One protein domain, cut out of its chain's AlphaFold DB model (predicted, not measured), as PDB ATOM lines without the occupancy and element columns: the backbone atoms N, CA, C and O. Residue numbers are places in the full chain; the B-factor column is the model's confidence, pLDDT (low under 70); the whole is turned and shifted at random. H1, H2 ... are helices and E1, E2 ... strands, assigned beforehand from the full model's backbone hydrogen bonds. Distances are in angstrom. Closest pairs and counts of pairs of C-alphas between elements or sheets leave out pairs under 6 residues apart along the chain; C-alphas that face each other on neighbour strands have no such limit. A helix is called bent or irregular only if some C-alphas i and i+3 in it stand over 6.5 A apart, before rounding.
ATOM      1  N   ARG A 135     -26.299  27.579  -4.716       90.00
ATOM      2  CA  ARG A 135     -27.317  28.213  -3.864       90.00
ATOM      3  C   ARG A 135     -27.041  29.699  -3.625       90.00
ATOM      4  O   ARG A 135     -27.985  30.485  -3.621       90.00
ATOM      5  N   GLN A 136     -25.784  30.083  -3.401       94.44
ATOM      6  CA  GLN A 136     -25.415  31.492  -3.247       94.44
ATOM      7  C   GLN A 136     -25.715  32.274  -4.530       94.44
ATOM      8  O   GLN A 136     -26.338  33.331  -4.464       94.44
ATOM      9  N   LEU A 137     -25.304  31.741  -5.684       94.88
ATOM     10  CA  LEU A 137     -25.475  32.409  -6.973       94.88
ATOM     11  C   LEU A 137     -26.953  32.513  -7.383       94.88
ATOM     12  O   LEU A 137     -27.394  33.582  -7.788       94.88
ATOM     13  N   ARG A 138     -27.748  31.454  -7.168       95.19
ATOM     14  CA  ARG A 138     -29.214  31.495  -7.326       95.19
ATOM     15  C   ARG A 138     -29.854  32.573  -6.460       95.19
ATOM     16  O   ARG A 138     -30.713  33.305  -6.937       95.19
ATOM     17  N   GLY A 139     -29.425  32.689  -5.202       95.06
ATOM     18  CA  GLY A 139     -29.891  33.742  -4.300       95.06
ATOM     19  C   GLY A 139     -29.592  35.143  -4.837       95.06
ATOM     20  O   GLY A 139     -30.478  35.988  -4.832       95.06
ATOM     21  N   ALA A 140     -28.389  35.361  -5.370       95.81
ATOM     22  CA  ALA A 140     -28.013  36.637  -5.975       95.81
ATOM     23  C   ALA A 140     -28.826  36.957  -7.245       95.81
ATOM     24  O   ALA A 140     -29.253  38.094  -7.412       95.81
ATOM     25  N   ILE A 141     -29.116  35.966  -8.100       95.44
ATOM     26  CA  ILE A 141     -30.014  36.146  -9.257       95.44
ATOM     27  C   ILE A 141     -31.423  36.535  -8.784       95.44
ATOM     28  O   ILE A 141     -32.004  37.490  -9.291       95.44
ATOM     29  N   MET A 142     -31.956  35.855  -7.763       95.44
ATOM     30  CA  MET A 142     -33.253  36.214  -7.175       95.44
ATOM     31  C   MET A 142     -33.250  37.614  -6.544       95.44
ATOM     32  O   MET A 142     -34.275  38.292  -6.573       95.44
ATOM     33  N   ASP A 143     -32.128  38.066  -5.975       95.44
ATOM     34  CA  ASP A 143     -31.981  39.433  -5.461       95.44
ATOM     35  C   ASP A 143     -32.103  40.477  -6.582       95.44
ATOM     36  O   ASP A 143     -32.767  41.490  -6.370       95.44
ATOM     37  N   VAL A 144     -31.574  40.202  -7.783       93.50
ATOM     38  CA  VAL A 144     -31.770  41.065  -8.966       93.50
ATOM     39  C   VAL A 144     -33.247  41.171  -9.330       93.50
ATOM     40  O   VAL A 144     -33.757  42.274  -9.499       93.50
ATOM     41  N   LEU A 145     -33.955  40.039  -9.407       93.12
ATOM     42  CA  LEU A 145     -35.374  40.030  -9.782       93.12
ATOM     43  C   LEU A 145     -36.247  40.768  -8.758       93.12
ATOM     44  O   LEU A 145     -37.152  41.507  -9.136       93.12
ATOM     45  N   LYS A 146     -35.951  40.610  -7.462       92.25
ATOM     46  CA  LYS A 146     -36.637  41.347  -6.390       92.25
ATOM     47  C   LYS A 146     -36.342  42.849  -6.439       92.25
ATOM     48  O   LYS A 146     -37.260  43.632  -6.216       92.25
ATOM     49  N   ALA A 147     -35.097  43.242  -6.713       91.62
ATOM     50  CA  ALA A 147     -34.718  44.649  -6.840       91.62
ATOM     51  C   ALA A 147     -35.421  45.306  -8.038       91.62
ATOM     52  O   ALA A 147     -36.064  46.338  -7.868       91.62
ATOM     53  N   ALA A 148     -35.407  44.643  -9.199       89.56
ATOM     54  CA  ALA A 148     -36.097  45.104 -10.402       89.56
ATOM     55  C   ALA A 148     -37.610  45.263 -10.180       89.56
ATOM     56  O   ALA A 148     -38.192  46.277 -10.556       89.56
ATOM     57  N   HIS A 149     -38.239  44.293  -9.508       88.44
ATOM     58  CA  HIS A 149     -39.651  44.368  -9.129       88.44
ATOM     59  C   HIS A 149     -39.951  45.553  -8.206       88.44
ATOM     60  O   HIS A 149     -40.867  46.324  -8.468       88.44
ATOM     61  N   ALA A 150     -39.149  45.750  -7.158       87.88
ATOM     62  CA  ALA A 150     -39.344  46.859  -6.227       87.88
ATOM     63  C   ALA A 150     -39.126  48.238  -6.879       87.88
ATOM     64  O   ALA A 150     -39.788  49.205  -6.502       87.88
ATOM     65  N   ALA A 151     -38.216  48.329  -7.849       85.25
ATOM     66  CA  ALA A 151     -37.937  49.553  -8.594       85.25
ATOM     67  C   ALA A 151     -38.981  49.865  -9.686       85.25
ATOM     68  O   ALA A 151     -38.993  50.974 -10.217       85.25
ATOM     69  N   GLY A 152     -39.867  48.918 -10.016       76.19
ATOM     70  CA  GLY A 152     -40.782  49.035 -11.154       76.19
ATOM     71  C   GLY A 152     -40.096  48.875 -12.518       76.19
ATOM     72  O   GLY A 152     -40.691  49.224 -13.542       76.19
ATOM     73  N   ASP A 153     -38.871  48.333 -12.530       64.88
ATOM     74  CA  ASP A 153     -38.121  47.923 -13.729       64.88
ATOM     75  C   ASP A 153     -38.749  46.663 -14.375       64.88
ATOM     76  O   ASP A 153     -38.426  46.273 -15.500       64.88
ATOM     77  N   ASP A 154     -39.655  45.996 -13.658       61.94
ATOM     78  CA  ASP A 154     -40.222  44.682 -13.959       61.94
ATOM     79  C   ASP A 154     -41.311  44.648 -15.026       61.94
ATOM     80  O   ASP A 154     -41.666  43.548 -15.451       61.94
ATOM     81  N   ARG A 155     -41.793  45.797 -15.523       59.41
ATOM     82  CA  ARG A 155     -42.831  45.842 -16.578       59.41
ATOM     83  C   ARG A 155     -42.474  44.981 -17.798       59.41
ATOM     84  O   ARG A 155     -43.369  44.589 -18.539       59.41
ATOM     85  N   HIS A 156     -41.186  44.669 -17.977       62.84
ATOM     86  CA  HIS A 156     -40.679  43.747 -18.993       62.84
ATOM     87  C   HIS A 156     -39.669  42.705 -18.453       62.84
ATOM     88  O   HIS A 156     -39.069  41.986 -19.240       62.84
ATOM     89  N   GLY A 157     -39.412  42.611 -17.141       78.00
ATOM     90  CA  GLY A 157     -38.327  41.780 -16.583       78.00
ATOM     91  C   GLY A 157     -36.910  42.311 -16.867       78.00
ATOM     92  O   GLY A 157     -36.741  43.335 -17.525       78.00
ATOM     93  N   VAL A 158     -35.872  41.621 -16.390       87.31
ATOM     94  CA  VAL A 158     -34.446  41.969 -16.572       87.31
ATOM     95  C   VAL A 158     -33.863  41.183 -17.747       87.31
ATOM     96  O   VAL A 158     -34.030  39.970 -17.804       87.31
ATOM     97  N   SER A 159     -33.176  41.841 -18.688       87.50
ATOM     98  CA  SER A 159     -32.577  41.149 -19.844       87.50
ATOM     99  C   SER A 159     -31.588  40.060 -19.410       87.50
ATOM    100  O   SER A 159     -30.775  40.286 -18.514       87.50
ATOM    101  N   LEU A 160     -31.627  38.890 -20.057       87.06
ATOM    102  CA  LEU A 160     -30.684  37.799 -19.785       87.06
ATOM    103  C   LEU A 160     -29.231  38.194 -20.059       87.06
ATOM    104  O   LEU A 160     -28.340  37.790 -19.312       87.06
ATOM    105  N   ASP A 161     -29.008  39.059 -21.047       85.25
ATOM    106  CA  ASP A 161     -27.680  39.560 -21.412       85.25
ATOM    107  C   ASP A 161     -26.997  40.281 -20.244       85.25
ATOM    108  O   ASP A 161     -25.773  40.255 -20.102       85.25
ATOM    109  N   VAL A 162     -27.785  40.862 -19.334       83.25
ATOM    110  CA  VAL A 162     -27.254  41.516 -18.138       83.25
ATOM    111  C   VAL A 162     -26.501  40.519 -17.241       83.25
ATOM    112  O   VAL A 162     -25.505  40.868 -16.598       83.25
ATOM    113  N   PHE A 163     -26.939  39.257 -17.247       83.75
ATOM    114  CA  PHE A 163     -26.362  38.170 -16.463       83.75
ATOM    115  C   PHE A 163     -25.274  37.393 -17.213       83.75
ATOM    116  O   PHE A 163     -24.284  37.001 -16.597       83.75
ATOM    117  N   THR A 164     -25.461  37.124 -18.508       81.88
ATOM    118  CA  THR A 164     -24.662  36.125 -19.244       81.88
ATOM    119  C   THR A 164     -23.599  36.713 -20.162       81.88
ATOM    120  O   THR A 164     -22.678  35.993 -20.558       81.88
ATOM    121  N   THR A 165     -23.701  37.993 -20.513       79.88
ATOM    122  CA  THR A 165     -22.733  38.634 -21.407       79.88
ATOM    123  C   THR A 165     -21.385  38.790 -20.706       79.88
ATOM    124  O   THR A 165     -21.318  39.044 -19.505       79.88
ATOM    125  N   SER A 166     -20.281  38.619 -21.431       67.81
ATOM    126  CA  SER A 166     -18.944  38.828 -20.865       67.81
ATOM    127  C   SER A 166     -18.751  40.304 -20.477       67.81
ATOM    128  O   SER A 166     -19.504  41.165 -20.914       67.81
ATOM    129  N   VAL A 167     -17.765  40.644 -19.638       65.94
ATOM    130  CA  VAL A 167     -17.458  42.065 -19.350       65.94
ATOM    131  C   VAL A 167     -17.039  42.810 -20.625       65.94
ATOM    132  O   VAL A 167     -17.364  43.980 -20.773       65.94
ATOM    133  N   THR A 168     -16.333  42.139 -21.538       64.31
ATOM    134  CA  THR A 168     -15.822  42.746 -22.775       64.31
ATOM    135  C   THR A 168     -16.912  43.009 -23.806       64.31
ATOM    136  O   THR A 168     -16.765  43.933 -24.598       64.31
ATOM    137  N   ASP A 169     -17.998  42.236 -23.770       68.06
ATOM    138  CA  ASP A 169     -19.116  42.336 -24.715       68.06
ATOM    139  C   ASP A 169     -20.355  42.999 -24.086       68.06
ATOM    140  O   ASP A 169     -21.414  43.057 -24.709       68.06
ATOM    141  N   PHE A 170     -20.257  43.452 -22.830       69.31
ATOM    142  CA  PHE A 170     -21.377  44.039 -22.102       69.31
ATOM    143  C   PHE A 170     -21.695  45.427 -22.646       69.31
ATOM    144  O   PHE A 170     -20.867  46.331 -22.548       69.31
ATOM    145  N   ASP A 171     -22.907  45.605 -23.166       70.12
ATOM    146  CA  ASP A 171     -23.420  46.916 -23.550       70.12
ATOM    147  C   ASP A 171     -23.665  47.768 -22.286       70.12
ATOM    148  O   ASP A 171     -24.562  47.448 -21.499       70.12
ATOM    149  N   PRO A 172     -22.896  48.851 -22.054       67.88
ATOM    150  CA  PRO A 172     -23.042  49.686 -20.863       67.88
ATOM    151  C   PRO A 172     -24.432  50.325 -20.752       67.88
ATOM    152  O   PRO A 172     -24.921  50.540 -19.643       67.88
ATOM    153  N   THR A 173     -25.102  50.552 -21.886       69.75
ATOM    154  CA  THR A 173     -26.436  51.164 -21.923       69.75
ATOM    155  C   THR A 173     -27.502  50.266 -21.288       69.75
ATOM    156  O   THR A 173     -28.479  50.765 -20.726       69.75
ATOM    157  N   LEU A 174     -27.284  48.940 -21.266       68.38
ATOM    158  CA  LEU A 174     -28.147  48.005 -20.542       68.38
ATOM    159  C   LEU A 174     -28.123  48.281 -19.037       68.38
ATOM    160  O   LEU A 174     -29.177  48.244 -18.410       68.38
ATOM    161  N   ALA A 175     -26.956  48.586 -18.457       66.88
ATOM    162  CA  ALA A 175     -26.842  48.904 -17.032       66.88
ATOM    163  C   ALA A 175     -27.387  50.296 -16.692       66.88
ATOM    164  O   ALA A 175     -27.999  50.462 -15.642       66.88
ATOM    165  N   GLU A 176     -27.206  51.276 -17.580       70.50
ATOM    166  CA  GLU A 176     -27.703  52.650 -17.397       70.50
ATOM    167  C   GLU A 176     -29.237  52.733 -17.380       70.50
ATOM    168  O   GLU A 176     -29.805  53.648 -16.790       70.50
ATOM    169  N   SER A 177     -29.912  51.761 -18.000       76.06
ATOM    170  CA  SER A 177     -31.376  51.662 -18.006       76.06
ATOM    171  C   SER A 177     -31.979  51.017 -16.751       76.06
ATOM    172  O   SER A 177     -33.201  51.007 -16.605       76.06
ATOM    173  N   LEU A 178     -31.147  50.466 -15.861       82.69
ATOM    174  CA  LEU A 178     -31.589  49.814 -14.629       82.69
ATOM    175  C   LEU A 178     -31.606  50.806 -13.468       82.69
ATOM    176  O   LEU A 178     -30.733  51.668 -13.356       82.69
ATOM    177  N   ALA A 179     -32.542  50.626 -12.534       87.38
ATOM    178  CA  ALA A 179     -32.454  51.320 -11.261       87.38
ATOM    179  C   ALA A 179     -31.150  50.957 -10.529       87.38
ATOM    180  O   ALA A 179     -30.657  49.828 -10.614       87.38
ATOM    181  N   GLU A 180     -30.623  51.897  -9.743       87.94
ATOM    182  CA  GLU A 180     -29.358  51.742  -9.008       87.94
ATOM    183  C   GLU A 180     -29.319  50.452  -8.168       87.94
ATOM    184  O   GLU A 180     -28.325  49.725  -8.161       87.94
ATOM    185  N   SER A 181     -30.437  50.112  -7.516       89.06
ATOM    186  CA  SER A 181     -30.562  48.886  -6.717       89.06
ATOM    187  C   SER A 181     -30.472  47.603  -7.557       89.06
ATOM    188  O   SER A 181     -29.811  46.643  -7.150       89.06
ATOM    189  N   THR A 182     -31.078  47.596  -8.746       89.88
ATOM    190  CA  THR A 182     -31.026  46.484  -9.700       89.88
ATOM    191  C   THR A 182     -29.614  46.327 -10.262       89.88
ATOM    192  O   THR A 182     -29.069  45.221 -10.263       89.88
ATOM    193  N   ALA A 183     -28.973  47.433 -10.655       88.06
ATOM    194  CA  ALA A 183     -27.596  47.442 -11.144       88.06
ATOM    195  C   ALA A 183     -26.600  46.924 -10.086       88.06
ATOM    196  O   ALA A 183     -25.739  46.092 -10.390       88.06
ATOM    197  N   ALA A 184     -26.755  47.335  -8.822       89.25
ATOM    198  CA  ALA A 184     -25.930  46.847  -7.717       89.25
ATOM    199  C   ALA A 184     -26.093  45.331  -7.487       89.25
ATOM    200  O   ALA A 184     -25.108  44.618  -7.272       89.25
ATOM    201  N   ALA A 185     -27.321  44.810  -7.573       91.56
ATOM    202  CA  ALA A 185     -27.575  43.375  -7.455       91.56
ATOM    203  C   ALA A 185     -26.948  42.577  -8.616       91.56
ATOM    204  O   ALA A 185     -26.370  41.510  -8.393       91.56
ATOM    205  N   VAL A 186     -26.996  43.108  -9.843       89.62
ATOM    206  CA  VAL A 186     -26.356  42.507 -11.026       89.62
ATOM    207  C   VAL A 186     -24.841  42.447 -10.858       89.62
ATOM    208  O   VAL A 186     -24.231  41.402 -11.103       89.62
ATOM    209  N   ALA A 187     -24.227  43.541 -10.398       87.75
ATOM    210  CA  ALA A 187     -22.790  43.592 -10.146       87.75
ATOM    211  C   ALA A 187     -22.354  42.484  -9.173       87.75
ATOM    212  O   ALA A 187     -21.347  41.813  -9.400       87.75
ATOM    213  N   ARG A 188     -23.170  42.207  -8.148       90.88
ATOM    214  CA  ARG A 188     -22.925  41.119  -7.195       90.88
ATOM    215  C   ARG A 188     -22.995  39.729  -7.830       90.88
ATOM    216  O   ARG A 188     -22.187  38.873  -7.487       90.88
ATOM    217  N   VAL A 189     -23.924  39.475  -8.756       91.19
ATOM    218  CA  VAL A 189     -23.965  38.200  -9.506       91.19
ATOM    219  C   VAL A 189     -22.659  37.998 -10.280       91.19
ATOM    220  O   VAL A 189     -22.069  36.918 -10.215       91.19
ATOM    221  N   ARG A 190     -22.177  39.053 -10.945       86.44
ATOM    222  CA  ARG A 190     -20.937  39.039 -11.736       86.44
ATOM    223  C   ARG A 190     -19.680  38.863 -10.883       86.44
ATOM    224  O   ARG A 190     -18.762  38.162 -11.296       86.44
ATOM    225  N   GLU A 191     -19.649  39.442  -9.684       87.81
ATOM    226  CA  GLU A 191     -18.569  39.215  -8.713       87.81
ATOM    227  C   GLU A 191     -18.526  37.749  -8.253       87.81
ATOM    228  O   GLU A 191     -17.456  37.160  -8.097       87.81
ATOM    229  N   LEU A 192     -19.697  37.133  -8.062       90.19
ATOM    230  CA  LEU A 192     -19.805  35.747  -7.608       90.19
ATOM    231  C   LEU A 192     -19.459  34.722  -8.690       90.19
ATOM    232  O   LEU A 192     -19.032  33.610  -8.360       90.19
ATOM    233  N   SER A 193     -19.669  35.048  -9.967       87.56
ATOM    234  CA  SER A 193     -19.323  34.156 -11.067       87.56
ATOM    235  C   SER A 193     -19.163  34.897 -12.393       87.56
ATOM    236  O   SER A 193     -20.074  35.576 -12.848       87.56
ATOM    237  N   ALA A 194     -18.028  34.666 -13.057       83.19
ATOM    238  CA  ALA A 194     -17.800  35.045 -14.456       83.19
ATOM    239  C   ALA A 194     -18.139  33.910 -15.449       83.19
ATOM    240  O   ALA A 194     -17.889  34.030 -16.646       83.19
ATOM    241  N   ASP A 195     -18.670  32.788 -14.955       88.31
ATOM    242  CA  ASP A 195     -19.004  31.608 -15.752       88.31
ATOM    243  C   ASP A 195     -20.445  31.723 -16.268       88.31
ATOM    244  O   ASP A 195     -21.415  31.477 -15.543       88.31
ATOM    245  N   LYS A 196     -20.574  32.109 -17.540       87.56
ATOM    246  CA  LYS A 196     -21.870  32.291 -18.204       87.56
ATOM    247  C   LYS A 196     -22.679  30.996 -18.296       87.56
ATOM    248  O   LYS A 196     -23.906  31.051 -18.220       87.56
ATOM    249  N   ASP A 197     -22.023  29.843 -18.430       89.81
ATOM    250  CA  ASP A 197     -22.698  28.556 -18.616       89.81
ATOM    251  C   ASP A 197     -23.304  28.108 -17.285       89.81
ATOM    252  O   ASP A 197     -24.448  27.650 -17.219       89.81
ATOM    253  N   ARG A 198     -22.574  28.345 -16.188       91.81
ATOM    254  CA  ARG A 198     -23.092  28.178 -14.831       91.81
ATOM    255  C   ARG A 198     -24.285  29.090 -14.559       91.81
ATOM    256  O   ARG A 198     -25.288  28.603 -14.046       91.81
ATOM    257  N   ILE A 199     -24.195  30.379 -14.889       91.81
ATOM    258  CA  ILE A 199     -25.299  31.331 -14.689       91.81
ATOM    259  C   ILE A 199     -26.527  30.901 -15.499       91.81
ATOM    260  O   ILE A 199     -27.615  30.792 -14.938       91.81
ATOM    261  N   SER A 200     -26.339  30.575 -16.779       91.88
ATOM    262  CA  SER A 200     -27.412  30.142 -17.683       91.88
ATOM    263  C   SER A 200     -28.122  28.897 -17.159       91.88
ATOM    264  O   SER A 200     -29.346  28.875 -17.064       91.88
ATOM    265  N   ARG A 201     -27.360  27.882 -16.730       94.62
ATOM    266  CA  ARG A 201     -27.916  26.669 -16.121       94.62
ATOM    267  C   ARG A 201     -28.743  26.983 -14.872       94.62
ATOM    268  O   ARG A 201     -29.842  26.464 -14.734       94.62
ATOM    269  N   LEU A 202     -28.258  27.857 -13.987       94.88
ATOM    270  CA  LEU A 202     -28.991  28.215 -12.768       94.88
ATOM    271  C   LEU A 202     -30.255  29.032 -13.042       94.88
ATOM    272  O   LEU A 202     -31.223  28.883 -12.299       94.88
ATOM    273  N   ILE A 203     -30.264  29.867 -14.083       94.44
ATOM    274  CA  ILE A 203     -31.476  30.552 -14.550       94.44
ATOM    275  C   ILE A 203     -32.499  29.520 -15.037       94.44
ATOM    276  O   ILE A 203     -33.647  29.561 -14.598       94.44
ATOM    277  N   THR A 204     -32.082  28.552 -15.859       93.81
ATOM    278  CA  THR A 204     -32.948  27.446 -16.300       93.81
ATOM    279  C   THR A 204     -33.510  26.661 -15.115       93.81
ATOM    280  O   THR A 204     -34.710  26.380 -15.078       93.81
ATOM    281  N   ASP A 205     -32.675  26.351 -14.119       92.88
ATOM    282  CA  ASP A 205     -33.113  25.661 -12.905       92.88
ATOM    283  C   ASP A 205     -34.150  26.506 -12.135       92.88
ATOM    284  O   ASP A 205     -35.158  25.977 -11.681       92.88
ATOM    285  N   LEU A 206     -33.951  27.826 -12.005       94.62
ATOM    286  CA  LEU A 206     -34.902  28.728 -11.333       94.62
ATOM    287  C   LEU A 206     -36.259  28.799 -12.048       94.62
ATOM    288  O   LEU A 206     -37.292  28.843 -11.378       94.62
ATOM    289  N   VAL A 207     -36.261  28.807 -13.384       93.06
ATOM    290  CA  VAL A 207     -37.493  28.772 -14.187       93.06
ATOM    291  C   VAL A 207     -38.202  27.429 -14.030       93.06
ATOM    292  O   VAL A 207     -39.410  27.388 -13.813       93.06
ATOM    293  N   THR A 208     -37.448  26.330 -14.064       90.38
ATOM    294  CA  THR A 208     -37.982  24.971 -13.872       90.38
ATOM    295  C   THR A 208     -38.607  24.799 -12.486       90.38
ATOM    296  O   THR A 208     -39.663  24.185 -12.354       90.38
ATOM    297  N   ASP A 209     -37.992  25.395 -11.462       88.00
ATOM    298  CA  ASP A 209     -38.493  25.390 -10.085       88.00
ATOM    299  C   ASP A 209     -39.689  26.341  -9.867       88.00
ATOM    300  O   ASP A 209     -40.217  26.420  -8.757       88.00
ATOM    301  N   GLY A 210     -40.107  27.101 -10.890       89.00
ATOM    302  CA  GLY A 210     -41.198  28.076 -10.796       89.00
ATOM    303  C   GLY A 210     -40.863  29.310  -9.952       89.00
ATOM    304  O   GLY A 210     -41.764  30.023  -9.513       89.00
ATOM    305  N   LEU A 211     -39.578  29.568  -9.694       91.25
ATOM    306  CA  LEU A 211     -39.108  30.724  -8.919       91.25
ATOM    307  C   LEU A 211     -38.895  31.970  -9.785       91.25
ATOM    308  O   LEU A 211     -38.868  33.080  -9.258       91.25
ATOM    309  N   ALA A 212     -38.747  31.788 -11.094       93.06
ATOM    310  CA  ALA A 212     -38.642  32.845 -12.088       93.06
ATOM    311  C   ALA A 212     -39.414  32.447 -13.354       93.06
ATOM    312  O   ALA A 212     -39.720  31.276 -13.561       93.06
ATOM    313  N   GLN A 213     -39.700  33.417 -14.217       92.56
ATOM    314  CA  GLN A 213     -40.261  33.187 -15.546       92.56
ATOM    315  C   GLN A 213     -39.407  33.886 -16.602       92.56
ATOM    316  O   GLN A 213     -38.858  34.962 -16.349       92.56
ATOM    317  N   GLN A 214     -39.302  33.278 -17.781       90.69
ATOM    318  CA  GLN A 214     -38.614  33.864 -18.926       90.69
ATOM    319  C   GLN A 214     -39.644  34.323 -19.962       90.69
ATOM    320  O   GLN A 214     -40.471  33.527 -20.400       90.69
ATOM    321  N   ILE A 215     -39.585  35.597 -20.353       86.12
ATOM    322  CA  ILE A 215     -40.470  36.215 -21.350       86.12
ATOM    323  C   ILE A 215     -39.581  36.987 -22.325       86.12
ATOM    324  O   ILE A 215     -38.853  37.882 -21.908       86.12
ATOM    325  N   ASP A 216     -39.592  36.606 -23.604       83.69
ATOM    326  CA  ASP A 216     -38.883  37.301 -24.693       83.69
ATOM    327  C   ASP A 216     -37.410  37.650 -24.389       83.69
ATOM    328  O   ASP A 216     -36.950  38.770 -24.590       83.69
ATOM    329  N   GLY A 217     -36.650  36.682 -23.861       85.88
ATOM    330  CA  GLY A 217     -35.228  36.875 -23.532       85.88
ATOM    331  C   GLY A 217     -34.970  37.662 -22.241       85.88
ATOM    332  O   GLY A 217     -33.830  38.020 -21.947       85.88
ATOM    333  N   ARG A 218     -36.013  37.913 -21.445       88.94
ATOM    334  CA  ARG A 218     -35.944  38.612 -20.160       88.94
ATOM    335  C   ARG A 218     -36.393  37.684 -19.037       88.94
ATOM    336  O   ARG A 218     -37.236  36.814 -19.236       88.94
ATOM    337  N   LEU A 219     -35.811  37.862 -17.861       91.94
ATOM    338  CA  LEU A 219     -36.090  37.103 -16.650       91.94
ATOM    339  C   LEU A 219     -36.885  37.971 -15.671       91.94
ATOM    340  O   LEU A 219     -36.498  39.102 -15.383       91.94
ATOM    341  N   ALA A 220     -37.983  37.450 -15.139       91.06
ATOM    342  CA  ALA A 220     -38.847  38.158 -14.198       91.06
ATOM    343  C   ALA A 220     -39.272  37.247 -13.042       91.06
ATOM    344  O   ALA A 220     -39.158  36.020 -13.121       91.06
ATOM    345  N   LEU A 221     -39.792  37.847 -11.967       91.06
ATOM    346  CA  LEU A 221     -40.563  37.087 -10.986       91.06
ATOM    347  C   LEU A 221     -41.839  36.539 -11.655       91.06
ATOM    348  O   LEU A 221     -42.363  37.191 -12.562       91.06
TER     349      LEU A 221
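This is residues 135 to 221 of the 224 residues of a protein of Brevibacterium sp (UniProt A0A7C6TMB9). Two long antiparallel helices, H1 and H5, pack side by side as a floor, and over one side of it lie a third long helix, H6, the short helix H3 and the small hairpin of E1 and E2. H6 crosses H1 near residues 137 to 141, E2 lies over residues 141 to 149 of H1, and the short helices H2 and H4 are at the periphery. The printed part has 87 residues, with six named helices followed by two named strands, H1 H2 H3 H4 H5 H6 E1 E2; the two-stranded sheet, order E1 - E2, is antiparallel. The class is mostly helix, and the whole is compact, with a radius of gyration of the C-alphas of 11.5 A and a rounded outline of 30 by 27 by 23 A.

H1 covers residues 135 to 151, begins at C-alpha 135 (-27.317, 28.213, -3.864) and is 24.3 A long. H2, residues 153 to 156, is irregular: its first and last C-alphas are 7.2 A apart. H3 covers residues 161 to 164 and H4 residues 172 to 176. H5, residues 180 to 192, is 18.7 A long and begins at C-alpha 180 (-29.358, 51.742, -9.008). H6, residues 196 to 208, is 18.2 A long. E1 covers residues 213 to 215 and E2 residues 218 to 220, ending at C-alpha 220 (-38.847, 38.158, -14.198).

H1 touches H5, with the closest C-alphas, those of Ala 147 and Thr 182, 5.0 A apart; they run opposite ways at a shallow tilt of 12 degrees. H1 touches H6 with residues 137 to 141 alone, the closest C-alphas being those of Arg 138 and Leu 202 at 6.4 A; their lines are about perpendicular at 71 degrees, only just beyond a steep tilt. H3 touches H6, which meets it with residues 196 to 200 alone; the closest C-alphas, of Thr 164 and Lys 196, are 4.9 A apart. H3 also touches H5, which meets it with residues 186 to 190 alone; the C-alphas of Phe 163 and Val 186 are closest, at 7.0 A. H4 is close to H5 but not clearly touching, with the C-alphas of Ala 175 and Ala 183 at 6.1 A. H2 stands likewise to H1, with those of Ala 148 and Asp 154 at 5.5 A. E1 and E2 form a hairpin, with N 213 and O 220, and N 218 and O 215, each 2.9 A apart and within hydrogen-bond range. Residues 158 to 159 pair antiparallel with residues 218 to 219 of E2. H5 is apart from both strands. In H1, H4, H5 and H6 every O i to N i+4 pair is within hydrogen-bond range; H2 and H3 are too short for such a pair.

The C-alphas farthest apart, those of Thr 168 and Gly 210, are 31.7 A from each other. The printed part has no cut and no long link; the link from H3 to H4, 7 residues, is short, and the others are tight. The mean pLDDT of the printed part is 85.4, and it is under 70 at residues 153 to 156, 166 to 170 and 172 to 175.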